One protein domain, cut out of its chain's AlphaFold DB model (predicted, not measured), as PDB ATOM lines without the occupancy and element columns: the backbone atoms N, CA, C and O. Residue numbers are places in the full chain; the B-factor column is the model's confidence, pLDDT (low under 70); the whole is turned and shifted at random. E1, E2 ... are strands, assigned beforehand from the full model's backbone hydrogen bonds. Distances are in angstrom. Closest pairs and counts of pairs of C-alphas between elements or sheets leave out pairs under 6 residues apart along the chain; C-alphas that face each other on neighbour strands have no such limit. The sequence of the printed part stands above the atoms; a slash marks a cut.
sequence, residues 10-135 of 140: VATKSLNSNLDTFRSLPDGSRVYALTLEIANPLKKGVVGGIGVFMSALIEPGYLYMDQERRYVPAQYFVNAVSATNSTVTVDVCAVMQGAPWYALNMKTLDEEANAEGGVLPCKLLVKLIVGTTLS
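AT A GLANCE: This is residues 10 to 135 of the 140 residues of an uncharacterized protein of Escherichia coli (UniProt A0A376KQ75). Two strongly twisted sheets lie face to face as a sandwich, E2, E3, E7 and E6 in one and E1, E10 and E4 in the other, their strands crossed at 44 degrees. A third, small sheet of E5, E8 and E9 sits at one end of the sandwich, reached where E4 runs on into E5, and the long link of residues 40 to 52 lies at the other end. You have 126 printed residues with no named helix and ten named strands, E1 to E10 in order along the chain; the class is all strand. The sheet orders are E2 - E3 - E7 - E6, E1 - E10 - E4 and E5 - E8 - E9, all antiparallel. The whole is elongated, 55 by 34 by 21 A, and only just loose, close to compact, with a radius of gyration of the C-alphas of 16.7 A.

IN THESE COORDINATES: Find C-alpha 10 at (316.588, 139.082, 305.499); from there E1 runs 25.8 A through residues 10 to 18. Next come E2, residues 22 to 24, and E3, residues 30 to 39, 29.7 A long. Past the long link, E4 covers residues 53 to 60 over 23.5 A, and E5 residues 62 to 65. E6, residues 74 to 83, begins at C-alpha 74 (303.584, 160.341, 310.535) and spans 26.7 A; E7, residues 87 to 96, spans 28.6 A. E8 is residues 102 to 105 and E9 residues 111 to 114. E10, residues 121 to 131, runs 31.7 A to C-alpha 131 at (310.955, 132.885, 303.211).

HOW THE PARTS SIT: Look first at E3 and E7, with N 34 and O 92 2.8 A apart, within hydrogen-bond range. The hairpin E6 and E7 has N 93 and O 77 at 2.8 A, and the hairpin E2 and E3 has N 23 and O 31 at 2.9 A. In the facing sheet, N 13 of E1 is 3.0 A from O 126 of E10, and N 57 of E4 is 2.8 A from O 127. Between these two sheets, the closest C-alphas of E1 and E3 are those of Leu 15 and Leu 36, 6.1 A apart; for E4 and E6 they are those of Met 54 and Val 81, 6.9 A apart. E4 runs on into E5 at 52 degrees. There N 63 of E5 and O 104 of E8 are within hydrogen-bond range at 2.9 A, and so are N 103 and O 113 of the hairpin E8 and E9, at 2.9 A. E2 and E9 are apart.

THE WHOLE: The two C-alphas farthest apart are those of Gly 48 and Glu 68, at 55.4 A. The printed part has no cut, and the link E3 to E4 is the long one, with 13 residues. Read the B-factor column for the model's confidence: the mean pLDDT of the printed part is 92.0, and no printed residue is under 70.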
ATOM      1  N   VAL A  10     316.832 137.693 305.123       88.25
ATOM      2  CA  VAL A  10     316.588 139.082 305.499       88.25
ATOM      3  C   VAL A  10     317.361 139.980 304.548       88.25
ATOM      4  O   VAL A  10     318.532 139.732 304.263       88.25
ATOM      5  N   ALA A  11     316.701 141.016 304.051       90.38
ATOM      6  CA  ALA A  11     317.308 142.080 303.272       90.38
ATOM      7  C   ALA A  11     316.906 143.423 303.877       90.38
ATOM      8  O   ALA A  11     315.800 143.580 304.389       90.38
ATOM      9  N   THR A  12     317.796 144.404 303.817       91.56
ATOM     10  CA  THR A  12     317.503 145.762 304.271       91.56
ATOM     11  C   THR A  12     317.790 146.737 303.144       91.56
ATOM     12  O   THR A  12     318.753 146.572 302.393       91.56
ATOM     13  N   LYS A  13     316.934 147.747 302.994       94.88
ATOM     14  CA  LYS A  13     317.162 148.824 302.035       94.88
ATOM     15  C   LYS A  13     316.541 150.120 302.532       94.88
ATOM     16  O   LYS A  13     315.440 150.122 303.076       94.88
ATOM     17  N   SER A  14     317.256 151.218 302.322       94.31
ATOM     18  CA  SER A  14     316.737 152.553 302.594       94.31
ATOM     19  C   SER A  14     315.962 153.073 301.387       94.31
ATOM     20  O   SER A  14     316.488 153.092 300.272       94.31
ATOM     21  N   LEU A  15     314.735 153.527 301.620       93.50
ATOM     22  CA  LEU A  15     314.019 154.434 300.738       93.50
ATOM     23  C   LEU A  15     314.463 155.861 301.078       93.50
ATOM     24  O   LEU A  15     314.326 156.289 302.223       93.50
ATOM     25  N   ASN A  16     314.962 156.587 300.083       93.56
ATOM     26  CA  ASN A  16     315.112 158.038 300.143       93.56
ATOM     27  C   ASN A  16     314.243 158.601 299.015       93.56
ATOM     28  O   ASN A  16     314.515 158.341 297.845       93.56
ATOM     29  N   SER A  17     313.162 159.274 299.379       93.56
ATOM     30  CA  SER A  17     312.155 159.813 298.468       93.56
ATOM     31  C   SER A  17     311.762 161.220 298.922       93.56
ATOM     32  O   SER A  17     312.363 161.755 299.850       93.56
ATOM     33  N   ASN A  18     310.757 161.807 298.284       94.19
ATOM     34  CA  ASN A  18     310.230 163.129 298.583       94.19
ATOM     35  C   ASN A  18     308.721 163.034 298.847       94.19
ATOM     36  O   ASN A  18     308.036 162.182 298.287       94.19
ATOM     37  N   LEU A  19     308.196 163.910 299.699       94.06
ATOM     38  CA  LEU A  19     306.768 164.030 299.999       94.06
ATOM     39  C   LEU A  19     306.080 164.963 298.987       94.06
ATOM     40  O   LEU A  19     305.538 166.003 299.361       94.06
ATOM     41  N   ASP A  20     306.152 164.623 297.699       88.75
ATOM     42  CA  ASP A  20     305.721 165.486 296.589       88.75
ATOM     43  C   ASP A  20     304.221 165.382 296.278       88.75
ATOM     44  O   ASP A  20     303.520 166.389 296.181       88.75
ATOM     45  N   THR A  21     303.720 164.159 296.151       91.38
ATOM     46  CA  THR A  21     302.382 163.847 295.666       91.38
ATOM     47  C   THR A  21     301.580 163.231 296.795       91.38
ATOM     48  O   THR A  21     301.943 162.189 297.346       91.38
ATOM     49  N   PHE A  22     300.455 163.858 297.133       95.06
ATOM     50  CA  PHE A  22     299.573 163.372 298.184       95.06
ATOM     51  C   PHE A  22     298.108 163.406 297.776       95.06
ATOM     52  O   PHE A  22     297.677 164.185 296.927       95.06
ATOM     53  N   ARG A  23     297.330 162.565 298.452       95.56
ATOM     54  CA  ARG A  23     295.872 162.672 298.513       95.56
ATOM     55  C   ARG A  23     295.485 163.252 299.865       95.56
ATOM     56  O   ARG A  23     296.056 162.859 300.880       95.56
ATOM     57  N   SER A  24     294.527 164.168 299.879       95.12
ATOM     58  CA  SER A  24     293.962 164.698 301.121       95.12
ATOM     59  C   SER A  24     292.769 163.867 301.570       95.12
ATOM     60  O   SER A  24     291.911 163.513 300.762       95.12
ATOM     61  N   LEU A  25     292.713 163.583 302.865       93.94
ATOM     62  CA  LEU A  25     291.515 163.096 303.533       93.94
ATOM     63  C   LEU A  25     290.602 164.280 303.913       93.94
ATOM     64  O   LEU A  25     291.070 165.422 303.958       93.94
ATOM     65  N   PRO A  26     289.306 164.039 304.190       94.19
ATOM     66  CA  PRO A  26     288.357 165.103 304.535       94.19
ATOM     67  C   PRO A  26     288.726 165.920 305.781       94.19
ATOM     68  O   PRO A  26     288.296 167.061 305.906       94.19
ATOM     69  N   ASP A  27     289.515 165.350 306.693       91.88
ATOM     70  CA  ASP A  27     290.003 166.003 307.913       91.88
ATOM     71  C   ASP A  27     291.267 166.858 307.686       91.88
ATOM     72  O   ASP A  27     291.786 167.453 308.625       91.88
ATOM     73  N   GLY A  28     291.769 166.925 306.447       90.75
ATOM     74  CA  GLY A  28     292.996 167.640 306.094       90.75
ATOM     75  C   GLY A  28     294.274 166.802 306.201       90.75
ATOM     76  O   GLY A  28     295.331 167.268 305.765       90.75
ATOM     77  N   SER A  29     294.189 165.559 306.693       94.69
ATOM     78  CA  SER A  29     295.317 164.627 306.700       94.69
ATOM     79  C   SER A  29     295.803 164.354 305.274       94.69
ATOM     80  O   SER A  29     295.024 164.314 304.318       94.69
ATOM     81  N   ARG A  30     297.108 164.140 305.110       96.25
ATOM     82  CA  ARG A  30     297.751 163.864 303.822       96.25
ATOM     83  C   ARG A  30     298.247 162.432 303.756       96.25
ATOM     84  O   ARG A  30     298.836 161.920 304.704       96.25
ATOM     85  N   VAL A  31     298.019 161.808 302.610       96.88
ATOM     86  CA  VAL A  31     298.392 160.426 302.323       96.88
ATOM     87  C   VAL A  31     299.368 160.407 301.154       96.88
ATOM     88  O   VAL A  31     298.991 160.748 300.032       96.88
ATOM     89  N   TYR A  32     300.597 159.976 301.419       96.44
ATOM     90  CA  TYR A  32     301.685 159.868 300.451       96.44
ATOM     91  C   TYR A  32     301.903 158.403 300.071       96.44
ATOM     92  O   TYR A  32     301.967 157.535 300.946       96.44
ATOM     93  N   ALA A  33     302.025 158.130 298.773       95.81
ATOM     94  CA  ALA A  33     302.347 156.804 298.258       95.81
ATOM     95  C   ALA A  33     303.842 156.734 297.934       95.81
ATOM     96  O   ALA A  33     304.360 157.567 297.196       95.81
ATOM     97  N   LEU A  34     304.527 155.744 298.496       95.56
ATOM     98  CA  LEU A  34     305.962 155.536 298.359       95.56
ATOM     99  C   LEU A  34     306.197 154.102 297.890       95.56
ATOM    100  O   LEU A  34     305.559 153.179 298.391       95.56
ATOM    101  N   THR A  35     307.150 153.897 296.988       95.50
ATOM    102  CA  THR A  35     307.486 152.558 296.489       95.50
ATOM    103  C   THR A  35     308.980 152.320 296.617       95.50
ATOM    104  O   THR A  35     309.798 153.158 296.234       95.50
ATOM    105  N   LEU A  36     309.343 151.158 297.157       95.69
ATOM    106  CA  LEU A  36     310.721 150.706 297.280       95.69
ATOM    107  C   LEU A  36     310.909 149.366 296.581       95.69
ATOM    108  O   LEU A  36     310.223 148.393 296.876       95.69
ATOM    109  N   GLU A  37     311.930 149.285 295.737       95.06
ATOM    110  CA  GLU A  37     312.356 148.032 295.123       95.06
ATOM    111  C   GLU A  37     313.589 147.470 295.828       95.06
ATOM    112  O   GLU A  37     314.598 148.159 295.974       95.06
ATOM    113  N   ILE A  38     313.551 146.207 296.235       93.69
ATOM    114  CA  ILE A  38     314.640 145.489 296.903       93.69
ATOM    115  C   ILE A  38     315.026 144.299 296.026       93.69
ATOM    116  O   ILE A  38     314.157 143.615 295.497       93.69
ATOM    117  N   ALA A  39     316.319 144.014 295.865       93.06
ATOM    118  CA  ALA A  39     316.735 142.796 295.169       93.06
ATOM    119  C   ALA A  39     316.169 141.565 295.896       93.06
ATOM    120  O   ALA A  39     316.355 141.429 297.105       93.06
ATOM    121  N   ASN A  40     315.489 140.668 295.176       90.38
ATOM    122  CA  ASN A  40     314.868 139.492 295.776       90.38
ATOM    123  C   ASN A  40     315.951 138.502 296.247       90.38
ATOM    124  O   ASN A  40     316.588 137.843 295.415       90.38
ATOM    125  N   PRO A  41     316.138 138.312 297.567       87.00
ATOM    126  CA  PRO A  41     317.208 137.463 298.077       87.00
ATOM    127  C   PRO A  41     316.954 135.969 297.812       87.00
ATOM    128  O   PRO A  41     317.902 135.172 297.797       87.00
ATOM    129  N   LEU A  42     315.701 135.555 297.592       87.38
ATOM    130  CA  LEU A  42     315.351 134.177 297.233       87.38
ATOM    131  C   LEU A  42     315.443 133.894 295.734       87.38
ATOM    132  O   LEU A  42     315.435 132.727 295.347       87.38
ATOM    133  N   LYS A  43     315.553 134.933 294.900       87.19
ATOM    134  CA  LYS A  43     315.550 134.836 293.433       87.19
ATOM    135  C   LYS A  43     314.341 134.082 292.848       87.19
ATOM    136  O   LYS A  43     314.422 133.491 291.772       87.19
ATOM    137  N   LYS A  44     313.233 134.051 293.592       85.50
ATOM    138  CA  LYS A  44     311.987 133.347 293.269       85.50
ATOM    139  C   LYS A  44     310.811 134.123 293.851       85.50
ATOM    140  O   LYS A  44     310.871 134.515 295.016       85.50
ATOM    141  N   GLY A  45     309.755 134.317 293.065       81.06
ATOM    142  CA  GLY A  45     308.475 134.846 293.562       81.06
ATOM    143  C   GLY A  45     307.488 133.755 293.999       81.06
ATOM    144  O   GLY A  45     306.611 133.997 294.824       81.06
ATOM    145  N   VAL A  46     307.647 132.537 293.468       81.62
ATOM    146  CA  VAL A  46     306.696 131.425 293.616       81.62
ATOM    147  C   VAL A  46     307.451 130.102 293.775       81.62
ATOM    148  O   VAL A  46     308.496 129.897 293.151       81.62
ATOM    149  N   VAL A  47     306.909 129.189 294.584       78.50
ATOM    150  CA  VAL A  47     307.360 127.795 294.711       78.50
ATOM    151  C   VAL A  47     306.146 126.875 294.603       78.50
ATOM    152  O   VAL A  47     305.178 127.041 295.339       78.50
ATOM    153  N   GLY A  48     306.166 125.934 293.652       74.19
ATOM    154  CA  GLY A  48     305.063 124.982 293.457       74.19
ATOM    155  C   GLY A  48     303.706 125.633 293.151       74.19
ATOM    156  O   GLY A  48     302.677 125.100 293.542       74.19
ATOM    157  N   GLY A  49     303.694 126.809 292.511       77.31
ATOM    158  CA  GLY A  49     302.471 127.583 292.249       77.31
ATOM    159  C   GLY A  49     301.998 128.468 293.412       77.31
ATOM    160  O   GLY A  49     301.052 129.228 293.234       77.31
ATOM    161  N   ILE A  50     302.669 128.434 294.572       78.00
ATOM    162  CA  ILE A  50     302.321 129.231 295.759       78.00
ATOM    163  C   ILE A  50     303.329 130.373 295.951       78.00
ATOM    164  O   ILE A  50     304.542 130.161 295.891       78.00
ATOM    165  N   GLY A  51     302.835 131.589 296.201       78.31
ATOM    166  CA  GLY A  51     303.664 132.772 296.453       78.31
ATOM    167  C   GLY A  51     304.525 132.644 297.711       78.31
ATOM    168  O   GLY A  51     304.089 132.119 298.734       78.31
ATOM    169  N   VAL A  52     305.763 133.119 297.636       84.44
ATOM    170  CA  VAL A  52     306.707 133.129 298.762       84.44
ATOM    171  C   VAL A  52     306.202 134.050 299.882       84.44
ATOM    172  O   VAL A  52     305.669 135.125 299.613       84.44
ATOM    173  N   PHE A  53     306.402 133.654 301.143       85.19
ATOM    174  CA  PHE A  53     306.075 134.502 302.288       85.19
ATOM    175  C   PHE A  53     307.009 135.715 302.351       85.19
ATOM    176  O   PHE A  53     308.235 135.579 302.299       85.19
ATOM    177  N   MET A  54     306.426 136.903 302.505       88.94
ATOM    178  CA  MET A  54     307.149 138.165 302.604       88.94
ATOM    179  C   MET A  54     306.525 139.057 303.669       88.94
ATOM    180  O   MET A  54     305.306 139.188 303.738       88.94
ATOM    181  N   SER A  55     307.367 139.701 304.468       90.00
ATOM    182  CA  SER A  55     306.959 140.729 305.421       90.00
ATOM    183  C   SER A  55     307.975 141.863 305.421       90.00
ATOM    184  O   SER A  55     309.177 141.618 305.308       90.00
ATOM    185  N   ALA A  56     307.499 143.099 305.533       93.50
ATOM    186  CA  ALA A  56     308.332 144.289 305.580       93.50
ATOM    187  C   ALA A  56     308.083 145.047 306.889       93.50
ATOM    188  O   ALA A  56     306.939 145.277 307.273       93.50
ATOM    189  N   LEU A  57     309.160 145.445 307.561       93.06
ATOM    190  CA  LEU A  57     309.129 146.348 308.706       93.06
ATOM    191  C   LEU A  57     309.689 147.706 308.285       93.06
ATOM    192  O   LEU A  57     310.682 147.765 307.556       93.06
ATOM    193  N   ILE A  58     309.058 148.780 308.754       95.12
ATOM    194  CA  ILE A  58     309.416 150.159 308.412       95.12
ATOM    195  C   ILE A  58     310.000 150.845 309.642       95.12
ATOM    196  O   ILE A  58     309.385 150.853 310.705       95.12
ATOM    197  N   GLU A  59     311.158 151.472 309.469       95.31
ATOM    198  CA  GLU A  59     311.782 152.343 310.461       95.31
ATOM    199  C   GLU A  59     311.935 153.750 309.862       95.31
ATOM    200  O   GLU A  59     312.685 153.922 308.894       95.31
ATOM    201  N   PRO A  60     311.222 154.766 310.379       95.56
ATOM    202  CA  PRO A  60     311.324 156.120 309.854       95.56
ATOM    203  C   PRO A  60     312.677 156.757 310.180       95.56
ATOM    204  O   PRO A  60     313.257 156.519 311.231       95.56
ATOM    205  N   GLY A  61     313.194 157.567 309.259       96.12
ATOM    206  CA  GLY A  61     314.433 158.328 309.428       96.12
ATOM    207  C   GLY A  61     314.215 159.785 309.829       96.12
ATOM    208  O   GLY A  61     315.153 160.406 310.330       96.12
ATOM    209  N   TYR A  62     313.003 160.313 309.632       96.94
ATOM    210  CA  TYR A  62     312.657 161.705 309.908       96.94
ATOM    211  C   TYR A  62     311.425 161.845 310.797       96.94
ATOM    212  O   TYR A  62     310.475 161.064 310.695       96.94
ATOM    213  N   LEU A  63     311.457 162.884 311.628       96.81
ATOM    214  CA  LEU A  63     310.292 163.477 312.278       96.81
ATOM    215  C   LEU A  63     309.855 164.699 311.470       96.81
ATOM    216  O   LEU A  63     310.689 165.339 310.829       96.81
ATOM    217  N   TYR A  64     308.570 165.039 311.526       97.38
ATOM    218  CA  TYR A  64     308.041 166.197 310.810       97.38
ATOM    219  C   TYR A  64     307.387 167.186 311.760       97.38
ATOM    220  O   TYR A  64     306.816 166.805 312.784       97.38
ATOM    221  N   MET A  65     307.458 168.461 311.395       97.19
ATOM    222  CA  MET A  65     306.738 169.534 312.073       97.19
ATOM    223  C   MET A  65     305.980 170.392 311.074       97.19
ATOM    224  O   MET A  65     306.359 170.453 309.907       97.19
ATOM    225  N   ASP A  66     304.930 171.063 311.532       95.88
ATOM    226  CA  ASP A  66     304.194 172.055 310.752       95.88
ATOM    227  C   ASP A  66     304.915 173.415 310.740       95.88
ATOM    228  O   ASP A  66     305.994 173.579 311.313       95.88
ATOM    229  N   GLN A  67     304.318 174.407 310.079       95.44
ATOM    230  CA  GLN A  67     304.891 175.751 309.956       95.44
ATOM    231  C   GLN A  67     305.077 176.457 311.314       95.44
ATOM    232  O   GLN A  67     305.959 177.299 311.458       95.44
ATOM    233  N   GLU A  68     304.297 176.083 312.330       96.38
ATOM    234  CA  GLU A  68     304.400 176.594 313.701       96.38
ATOM    235  C   GLU A  68     305.401 175.791 314.558       96.38
ATOM    236  O   GLU A  68     305.489 175.999 315.768       96.38
ATOM    237  N   ARG A  69     306.168 174.874 313.947       94.94
ATOM    238  CA  ARG A  69     307.098 173.946 314.616       94.94
ATOM    239  C   ARG A  69     306.414 173.002 315.611       94.94
ATOM    240  O   ARG A  69     307.042 172.519 316.553       94.94
ATOM    241  N   ARG A  70     305.136 172.685 315.398       96.19
ATOM    242  CA  ARG A  70     304.428 171.642 316.150       96.19
ATOM    243  C   ARG A  70     304.636 170.298 315.475       96.19
ATOM    244  O   ARG A  70     304.630 170.204 314.250       96.19
ATOM    245  N   TYR A  71     304.806 169.249 316.271       95.56
ATOM    246  CA  TYR A  71     304.997 167.895 315.759       95.56
ATOM    247  C   TYR A  71     303.804 167.441 314.906       95.56
ATOM    248  O   TYR A  71     302.656 167.533 315.337       95.56
ATOM    249  N   VAL A  72     304.094 166.904 313.719       95.88
ATOM    250  CA  VAL A  72     303.115 166.279 312.825       95.88
ATOM    251  C   VAL A  72     303.343 164.768 312.859       95.88
ATOM    252  O   VAL A  72     304.345 164.288 312.319       95.88
ATOM    253  N   PRO A  73     302.433 163.989 313.473       94.62
ATOM    254  CA  PRO A  73     302.551 162.539 313.492       94.62
ATOM    255  C   PRO A  73     302.530 161.957 312.076       94.62
ATOM    256  O   PRO A  73     301.609 162.233 311.306       94.62
ATOM    257  N   ALA A  74     303.516 161.115 311.768       95.44
ATOM    258  CA  ALA A  74     303.584 160.341 310.535       95.44
ATOM    259  C   ALA A  74     303.425 158.848 310.842       95.44
ATOM    260  O   ALA A  74     304.227 158.264 311.571       95.44
ATOM    261  N   GLN A  75     302.389 158.228 310.282       95.81
ATOM    262  CA  GLN A  75     302.137 156.792 310.384       95.81
ATOM    263  C   GLN A  75     302.465 156.120 309.056       95.81
ATOM    264  O   GLN A  75     302.087 156.622 308.000       95.81
ATOM    265  N   TYR A  76     303.149 154.979 309.106       95.56
ATOM    266  CA  TYR A  76     303.581 154.256 307.914       95.56
ATOM    267  C   TYR A  76     302.935 152.881 307.860       95.56
ATOM    268  O   TYR A  76     303.026 152.106 308.811       95.56
ATOM    269  N   PHE A  77     302.331 152.567 306.720       94.81
ATOM    270  CA  PHE A  77     301.667 151.295 306.470       94.81
ATOM    271  C   PHE A  77     302.300 150.616 305.267       94.81
ATOM    272  O   PHE A  77     302.470 151.239 304.219       94.81
ATOM    273  N   VAL A  78     302.615 149.330 305.393       94.75
ATOM    274  CA  VAL A  78     302.930 148.495 304.232       94.75
ATOM    275  C   VAL A  78     301.608 148.165 303.546       94.75
ATOM    276  O   VAL A  78     300.796 147.429 304.098       94.75
ATOM    277  N   ASN A  79     301.377 148.747 302.373       91.75
ATOM    278  CA  ASN A  79     300.138 148.571 301.622       91.75
ATOM    279  C   ASN A  79     300.164 147.279 300.797       91.75
ATOM    280  O   ASN A  79     299.191 146.531 300.772       91.75
ATOM    281  N   ALA A  80     301.291 147.003 300.139       91.69
ATOM    282  CA  ALA A  80     301.484 145.791 299.356       91.69
ATOM    283  C   ALA A  80     302.953 145.358 299.357       91.69
ATOM    284  O   ALA A  80     303.867 146.182 299.410       91.69
ATOM    285  N   VAL A  81     303.170 144.044 299.269       92.00
ATOM    286  CA  VAL A  81     304.481 143.450 298.996       92.00
ATOM    287  C   VAL A  81     304.313 142.428 297.885       92.00
ATOM    288  O   VAL A  81     303.524 141.493 298.008       92.00
ATOM    289  N   SER A  82     305.053 142.597 296.795       90.56
ATOM    290  CA  SER A  82     305.044 141.674 295.660       90.56
ATOM    291  C   SER A  82     306.466 141.317 295.251       90.56
ATOM    292  O   SER A  82     307.403 142.056 295.544       90.56
ATOM    293  N   ALA A  83     306.652 140.169 294.598       90.38
ATOM    294  CA  ALA A  83     307.973 139.743 294.158       90.38
ATOM    295  C   ALA A  83     307.968 139.090 292.781       90.38
ATOM    296  O   ALA A  83     307.144 138.232 292.465       90.38
ATOM    297  N   THR A  84     308.979 139.451 292.002       89.88
ATOM    298  CA  THR A  84     309.442 138.727 290.822       89.88
ATOM    299  C   THR A  84     310.664 137.885 291.190       89.88
ATOM    300  O   THR A  84     311.108 137.845 292.339       89.88
ATOM    301  N   ASN A  85     311.267 137.218 290.208       88.56
ATOM    302  CA  ASN A  85     312.507 136.476 290.434       88.56
ATOM    303  C   ASN A  85     313.711 137.385 290.741       88.56
ATOM    304  O   ASN A  85     314.702 136.892 291.262       88.56
ATOM    305  N   SER A  86     313.659 138.683 290.441       90.88
ATOM    306  CA  SER A  86     314.787 139.605 290.652       90.88
ATOM    307  C   SER A  86     314.520 140.648 291.727       90.88
ATOM    308  O   SER A  86     315.461 141.096 292.381       90.88
ATOM    309  N   THR A  87     313.259 141.019 291.929       93.44
ATOM    310  CA  THR A  87     312.887 142.217 292.682       93.44
ATOM    311  C   THR A  87     311.721 141.914 293.609       93.44
ATOM    312  O   THR A  87     310.801 141.194 293.235       93.44
ATOM    313  N   VAL A  88     311.766 142.461 294.816       93.88
ATOM    314  CA  VAL A  88     310.625 142.603 295.716       93.88
ATOM    315  C   VAL A  88     310.240 144.076 295.729       93.88
ATOM    316  O   VAL A  88     311.085 144.922 296.019       93.88
ATOM    317  N   THR A  89     308.984 144.374 295.435       95.44
ATOM    318  CA  THR A  89     308.423 145.724 295.481       95.44
ATOM    319  C   THR A  89     307.602 145.864 296.752       95.44
ATOM    320  O   THR A  89     306.709 145.056 297.011       95.44
ATOM    321  N   VAL A  90     307.937 146.870 297.558       96.31
ATOM    322  CA  VAL A  90     307.245 147.226 298.796       96.31
ATOM    323  C   VAL A  90     306.583 148.579 298.586       96.31
ATOM    324  O   VAL A  90     307.274 149.591 298.450       96.31
ATOM    325  N   ASP A  91     305.256 148.589 298.594       95.75
ATOM    326  CA  ASP A  91     304.467 149.813 298.560       95.75
ATOM    327  C   ASP A  91     304.141 150.240 299.985       95.75
ATOM    328  O   ASP A  91     303.578 149.483 300.783       95.75
ATOM    329  N   VAL A  92     304.501 151.476 300.301       95.81
ATOM    330  CA  VAL A  92     304.332 152.098 301.604       95.81
ATOM    331  C   VAL A  92     303.403 153.293 301.472       95.81
ATOM    332  O   VAL A  92     303.522 154.115 300.570       95.81
ATOM    333  N   CYS A  93     302.486 153.408 302.418       95.38
ATOM    334  CA  CYS A  93     301.611 154.549 302.567       95.38
ATOM    335  C   CYS A  93     302.023 155.323 303.821       95.38
ATOM    336  O   CYS A  93     302.000 154.761 304.916       95.38
ATOM    337  N   ALA A  94     302.394 156.593 303.670       96.50
ATOM    338  CA  ALA A  94     302.636 157.489 304.797       96.50
ATOM    339  C   ALA A  94     301.415 158.393 305.001       96.50
ATOM    340  O   ALA A  94     300.991 159.082 304.077       96.50
ATOM    341  N   VAL A  95     300.848 158.383 306.204       96.69
ATOM    342  CA  VAL A  95     299.690 159.198 306.586       96.69
ATOM    343  C   VAL A  95     300.135 160.219 307.620       96.69
ATOM    344  O   VAL A  95     300.697 159.851 308.651       96.69
ATOM    345  N   MET A  96     299.881 161.495 307.346       97.00
ATOM    346  CA  MET A  96     300.236 162.608 308.222       97.00
ATOM    347  C   MET A  96     298.998 163.442 308.532       97.00
ATOM    348  O   MET A  96     298.258 163.786 307.617       97.00
ATOM    349  N   GLN A  97     298.786 163.800 309.803       91.94
ATOM    350  CA  GLN A  97     297.608 164.580 310.237       91.94
ATOM    351  C   GLN A  97     297.580 166.034 309.738       91.94
ATOM    352  O   GLN A  97     296.628 166.765 309.989       91.94
ATOM    353  N   GLY A  98     298.614 166.471 309.026       89.50
ATOM    354  CA  GLY A  98     298.685 167.805 308.458       89.50
ATOM    355  C   GLY A  98     299.781 167.913 307.412       89.50
ATOM    356  O   GLY A  98     300.463 166.938 307.083       89.50
ATOM    357  N   ALA A  99     299.939 169.120 306.879       92.31
ATOM    358  CA  ALA A  99     301.017 169.448 305.963       92.31
ATOM    359  C   ALA A  99     302.354 169.511 306.723       92.31
ATOM    360  O   ALA A  99     302.498 170.374 307.592       92.31
ATOM    361  N   PRO A 100     303.339 168.652 306.413       94.94
ATOM    362  CA  PRO A 100     304.667 168.805 306.980       94.94
ATOM    363  C   PRO A 100     305.343 170.042 306.369       94.94
ATOM    364  O   PRO A 100     305.223 170.299 305.170       94.94
ATOM    365  N   TRP A 101     306.051 170.798 307.204       96.19
ATOM    366  CA  TRP A 101     306.808 171.994 306.832       96.19
ATOM    367  C   TRP A 101     308.299 171.872 307.142       96.19
ATOM    368  O   TRP A 101     309.110 172.378 306.378       96.19
ATOM    369  N   TYR A 102     308.669 171.166 308.209       97.12
ATOM    370  CA  TYR A 102     310.059 170.868 308.561       97.12
ATOM    371  C   TYR A 102     310.273 169.359 308.633       97.12
ATOM    372  O   TYR A 102     309.387 168.631 309.088       97.12
ATOM    373  N   ALA A 103     311.457 168.901 308.233       97.31
ATOM    374  CA  ALA A 103     311.929 167.536 308.438       97.31
ATOM    375  C   ALA A 103     313.159 167.556 309.352       97.31
ATOM    376  O   ALA A 103     314.112 168.295 309.103       97.31
ATOM    377  N   LEU A 104     313.143 166.733 310.399       97.38
ATOM    378  CA  LEU A 104     314.236 166.605 311.358       97.38
ATOM    379  C   LEU A 104     314.808 165.202 311.309       97.38
ATOM    380  O   LEU A 104     314.057 164.223 311.316       97.38
ATOM    381  N   ASN A 105     316.132 165.096 311.335       95.69
ATOM    382  CA  ASN A 105     316.813 163.820 311.468       95.69
ATOM    383  C   ASN A 105     316.423 163.149 312.786       95.69
ATOM    384  O   ASN A 105     316.687 163.680 313.857       95.69
ATOM    385  N   MET A 106     315.839 161.954 312.747       93.62
ATOM    386  CA  MET A 106     315.384 161.304 313.980       93.62
ATOM    387  C   MET A 106     316.545 160.865 314.893       93.62
ATOM    388  O   MET A 106     316.328 160.591 316.070       93.62
ATOM    389  N   LYS A 107     317.778 160.782 314.372       92.12
ATOM    390  CA  LYS A 107     318.963 160.409 315.160       92.12
ATOM    391  C   LYS A 107     319.661 161.604 315.791       92.12
ATOM    392  O   LYS A 107     320.140 161.475 316.912       92.12
ATOM    393  N   THR A 108     319.775 162.715 315.064       95.38
ATOM    394  CA  THR A 108     320.521 163.897 315.533       95.38
ATOM    395  C   THR A 108     319.617 165.024 316.017       95.38
ATOM    396  O   THR A 108     320.062 165.860 316.791       95.38
ATOM    397  N   LEU A 109     318.338 165.000 315.627       93.69
ATOM    398  CA  LEU A 109     317.340 166.056 315.826       93.69
ATOM    399  C   LEU A 109     317.662 167.372 315.108       93.69
ATOM    400  O   LEU A 109     316.991 168.374 315.344       93.69
ATOM    401  N   ASP A 110     318.631 167.361 314.194       96.19
ATOM    402  CA  ASP A 110     318.924 168.514 313.351       96.19
ATOM    403  C   ASP A 110     317.834 168.695 312.289       96.19
ATOM    404  O   ASP A 110     317.278 167.719 311.770       96.19
ATOM    405  N   GLU A 111     317.536 169.951 311.955       95.69
ATOM    406  CA  GLU A 111     316.692 170.292 310.810       95.69
ATOM    407  C   GLU A 111     317.438 169.932 309.520       95.69
ATOM    408  O   GLU A 111     318.525 170.437 309.251       95.69
ATOM    409  N   GLU A 112     316.852 169.042 308.727       94.75
ATOM    410  CA  GLU A 112     317.431 168.560 307.468       94.75
ATOM    411  C   GLU A 112     316.897 169.350 306.274       94.75
ATOM    412  O   GLU A 112     317.616 169.604 305.309       94.75
ATOM    413  N   ALA A 113     315.619 169.729 306.327       94.75
ATOM    414  CA  ALA A 113     314.957 170.491 305.279       94.75
ATOM    415  C   ALA A 113     313.709 171.201 305.807       94.75
ATOM    416  O   ALA A 113     313.103 170.790 306.802       94.75
ATOM    417  N   ASN A 114     313.277 172.215 305.063       94.31
ATOM    418  CA  ASN A 114     311.991 172.868 305.244       94.31
ATOM    419  C   ASN A 114     311.300 173.121 303.894       94.31
ATOM    420  O   ASN A 114     311.925 173.029 302.836       94.31
ATOM    421  N   ALA A 115     310.005 173.429 303.938       89.31
ATOM    422  CA  ALA A 115     309.178 173.578 302.746       89.31
ATOM    423  C   ALA A 115     309.493 174.836 301.913       89.31
ATOM    424  O   ALA A 115     309.121 174.888 300.742       89.31
ATOM    425  N   GLU A 116     310.205 175.832 302.459       88.69
ATOM    426  CA  GLU A 116     310.686 176.980 301.667       88.69
ATOM    427  C   GLU A 116     311.763 176.544 300.665       88.69
ATOM    428  O   GLU A 116     311.833 177.069 299.553       88.69
ATOM    429  N   GLY A 117     312.556 175.531 301.028       79.12
ATOM    430  CA  GLY A 117     313.527 174.880 300.149       79.12
ATOM    431  C   GLY A 117     312.913 173.924 299.117       79.12
ATOM    432  O   GLY A 117     313.650 173.349 298.316       79.12
ATOM    433  N   GLY A 118     311.587 173.745 299.117       88.12
ATOM    434  CA  GLY A 118     310.860 172.883 298.188       88.12
ATOM    435  C   GLY A 118     310.225 171.662 298.855       88.12
ATOM    436  O   GLY A 118     309.685 171.733 299.955       88.12
ATOM    437  N   VAL A 119     310.224 170.528 298.152       90.75
ATOM    438  CA  VAL A 119     309.572 169.308 298.644       90.75
ATOM    439  C   VAL A 119     310.390 168.686 299.775       90.75
ATOM    440  O   VAL A 119     311.593 168.477 299.636       90.75
ATOM    441  N   LEU A 120     309.723 168.328 300.874       95.31
ATOM    442  CA  LEU A 120     310.383 167.690 302.008       95.31
ATOM    443  C   LEU A 120     310.844 166.263 301.689       95.31
ATOM    444  O   LEU A 120     310.098 165.497 301.068       95.31
ATOM    445  N   PRO A 121     312.031 165.864 302.171       95.62
ATOM    446  CA  PRO A 121     312.522 164.514 301.995       95.62
ATOM    447  C   PRO A 121     311.773 163.538 302.911       95.62
ATOM    448  O   PRO A 121     311.376 163.863 304.029       95.62
ATOM    449  N   CYS A 122     311.641 162.300 302.449       96.00
ATOM    450  CA  CYS A 122     311.162 161.157 303.208       96.00
ATOM    451  C   CYS A 122     312.233 160.071 303.215       96.00
ATOM    452  O   CYS A 122     312.674 159.602 302.162       96.00
ATOM    453  N   LYS A 123     312.638 159.639 304.409       96.25
ATOM    454  CA  LYS A 123     313.628 158.578 304.582       96.25
ATOM    455  C   LYS A 123     313.050 157.457 305.419       96.25
ATOM    456  O   LYS A 123     312.649 157.696 306.553       96.25
ATOM    457  N   LEU A 124     313.058 156.243 304.879       96.38
ATOM    458  CA  LEU A 124     312.630 155.026 305.571       96.38
ATOM    459  C   LEU A 124     313.713 153.961 305.435       96.38
ATOM    460  O   LEU A 124     314.250 153.762 304.349       96.38
ATOM    461  N   LEU A 125     314.005 153.234 306.505       95.88
ATOM    462  CA  LEU A 125     314.706 151.960 306.423       95.88
ATOM    463  C   LEU A 125     313.661 150.845 306.390       95.88
ATOM    464  O   LEU A 125     312.874 150.694 307.320       95.88
ATOM    465  N   VAL A 126     313.659 150.059 305.317       94.94
ATOM    466  CA  VAL A 126     312.770 148.906 305.169       94.94
ATOM    467  C   VAL A 126     313.570 147.634 305.405       94.94
ATOM    468  O   VAL A 126     314.576 147.378 304.734       94.94
ATOM    469  N   LYS A 127     313.121 146.828 306.366       94.50
ATOM    470  CA  LYS A 127     313.654 145.494 306.655       94.50
ATOM    471  C   LYS A 127     312.687 144.464 306.090       94.50
ATOM    472  O   LYS A 127     311.568 144.335 306.570       94.50
ATOM    473  N   LEU A 128     313.116 143.752 305.059       93.62
ATOM    474  CA  LEU A 128     312.342 142.731 304.373       93.62
ATOM    475  C   LEU A 128     312.755 141.346 304.872       93.62
ATOM    476  O   LEU A 128     313.934 140.994 304.849       93.62
ATOM    477  N   ILE A 129     311.774 140.544 305.265       90.94
ATOM    478  CA  ILE A 129     311.922 139.128 305.591       90.94
ATOM    479  C   ILE A 129     311.232 138.339 304.482       90.94
ATOM    480  O   ILE A 129     310.042 138.523 304.242       90.94
ATOM    481  N   VAL A 130     311.980 137.466 303.809       88.88
ATOM    482  CA  VAL A 130     311.495 136.630 302.705       88.88
ATOM    483  C   VAL A 130     311.789 135.170 303.019       88.88
ATOM    484  O   VAL A 130     312.928 134.809 303.313       88.88
ATOM    485  N   GLY A 131     310.788 134.304 302.921       86.44
ATOM    486  CA  GLY A 131     310.955 132.885 303.211       86.44
ATOM    487  C   GLY A 131     309.940 132.016 302.490       86.44
ATOM    488  O   GLY A 131     308.857 132.448 302.114       86.44
ATOM    489  N   THR A 132     310.294 130.755 302.301       82.56
ATOM    490  CA  THR A 132     309.335 129.708 301.946       82.56
ATOM    491  C   THR A 132     308.833 129.042 303.220       82.56
ATOM    492  O   THR A 132     309.575 128.932 304.191       82.56
ATOM    493  N   THR A 133     307.604 128.556 303.219       75.25
ATOM    494  CA  THR A 133     307.075 127.710 304.295       75.25
ATOM    495  C   THR A 133     307.574 126.268 304.154       75.25
ATOM    496  O   THR A 133     308.114 125.880 303.113       75.25
ATOM    497  N   LEU A 134     307.411 125.451 305.198       74.38
ATOM    498  CA  LEU A 134     307.744 124.021 305.144       74.38
ATOM    499  C   LEU A 134     306.905 123.291 304.084       74.38
ATOM    500  O   LEU A 134     307.465 122.593 303.239       74.38
ATOM    501  N   SER A 135     305.596 123.554 304.047       73.31
ATOM    502  CA  SER A 135     304.670 122.947 303.083       73.31
ATOM    503  C   SER A 135     305.018 123.285 301.633       73.31
ATOM    504  O   SER A 135     304.986 122.412 300.769       73.31
TER     505      SER A 135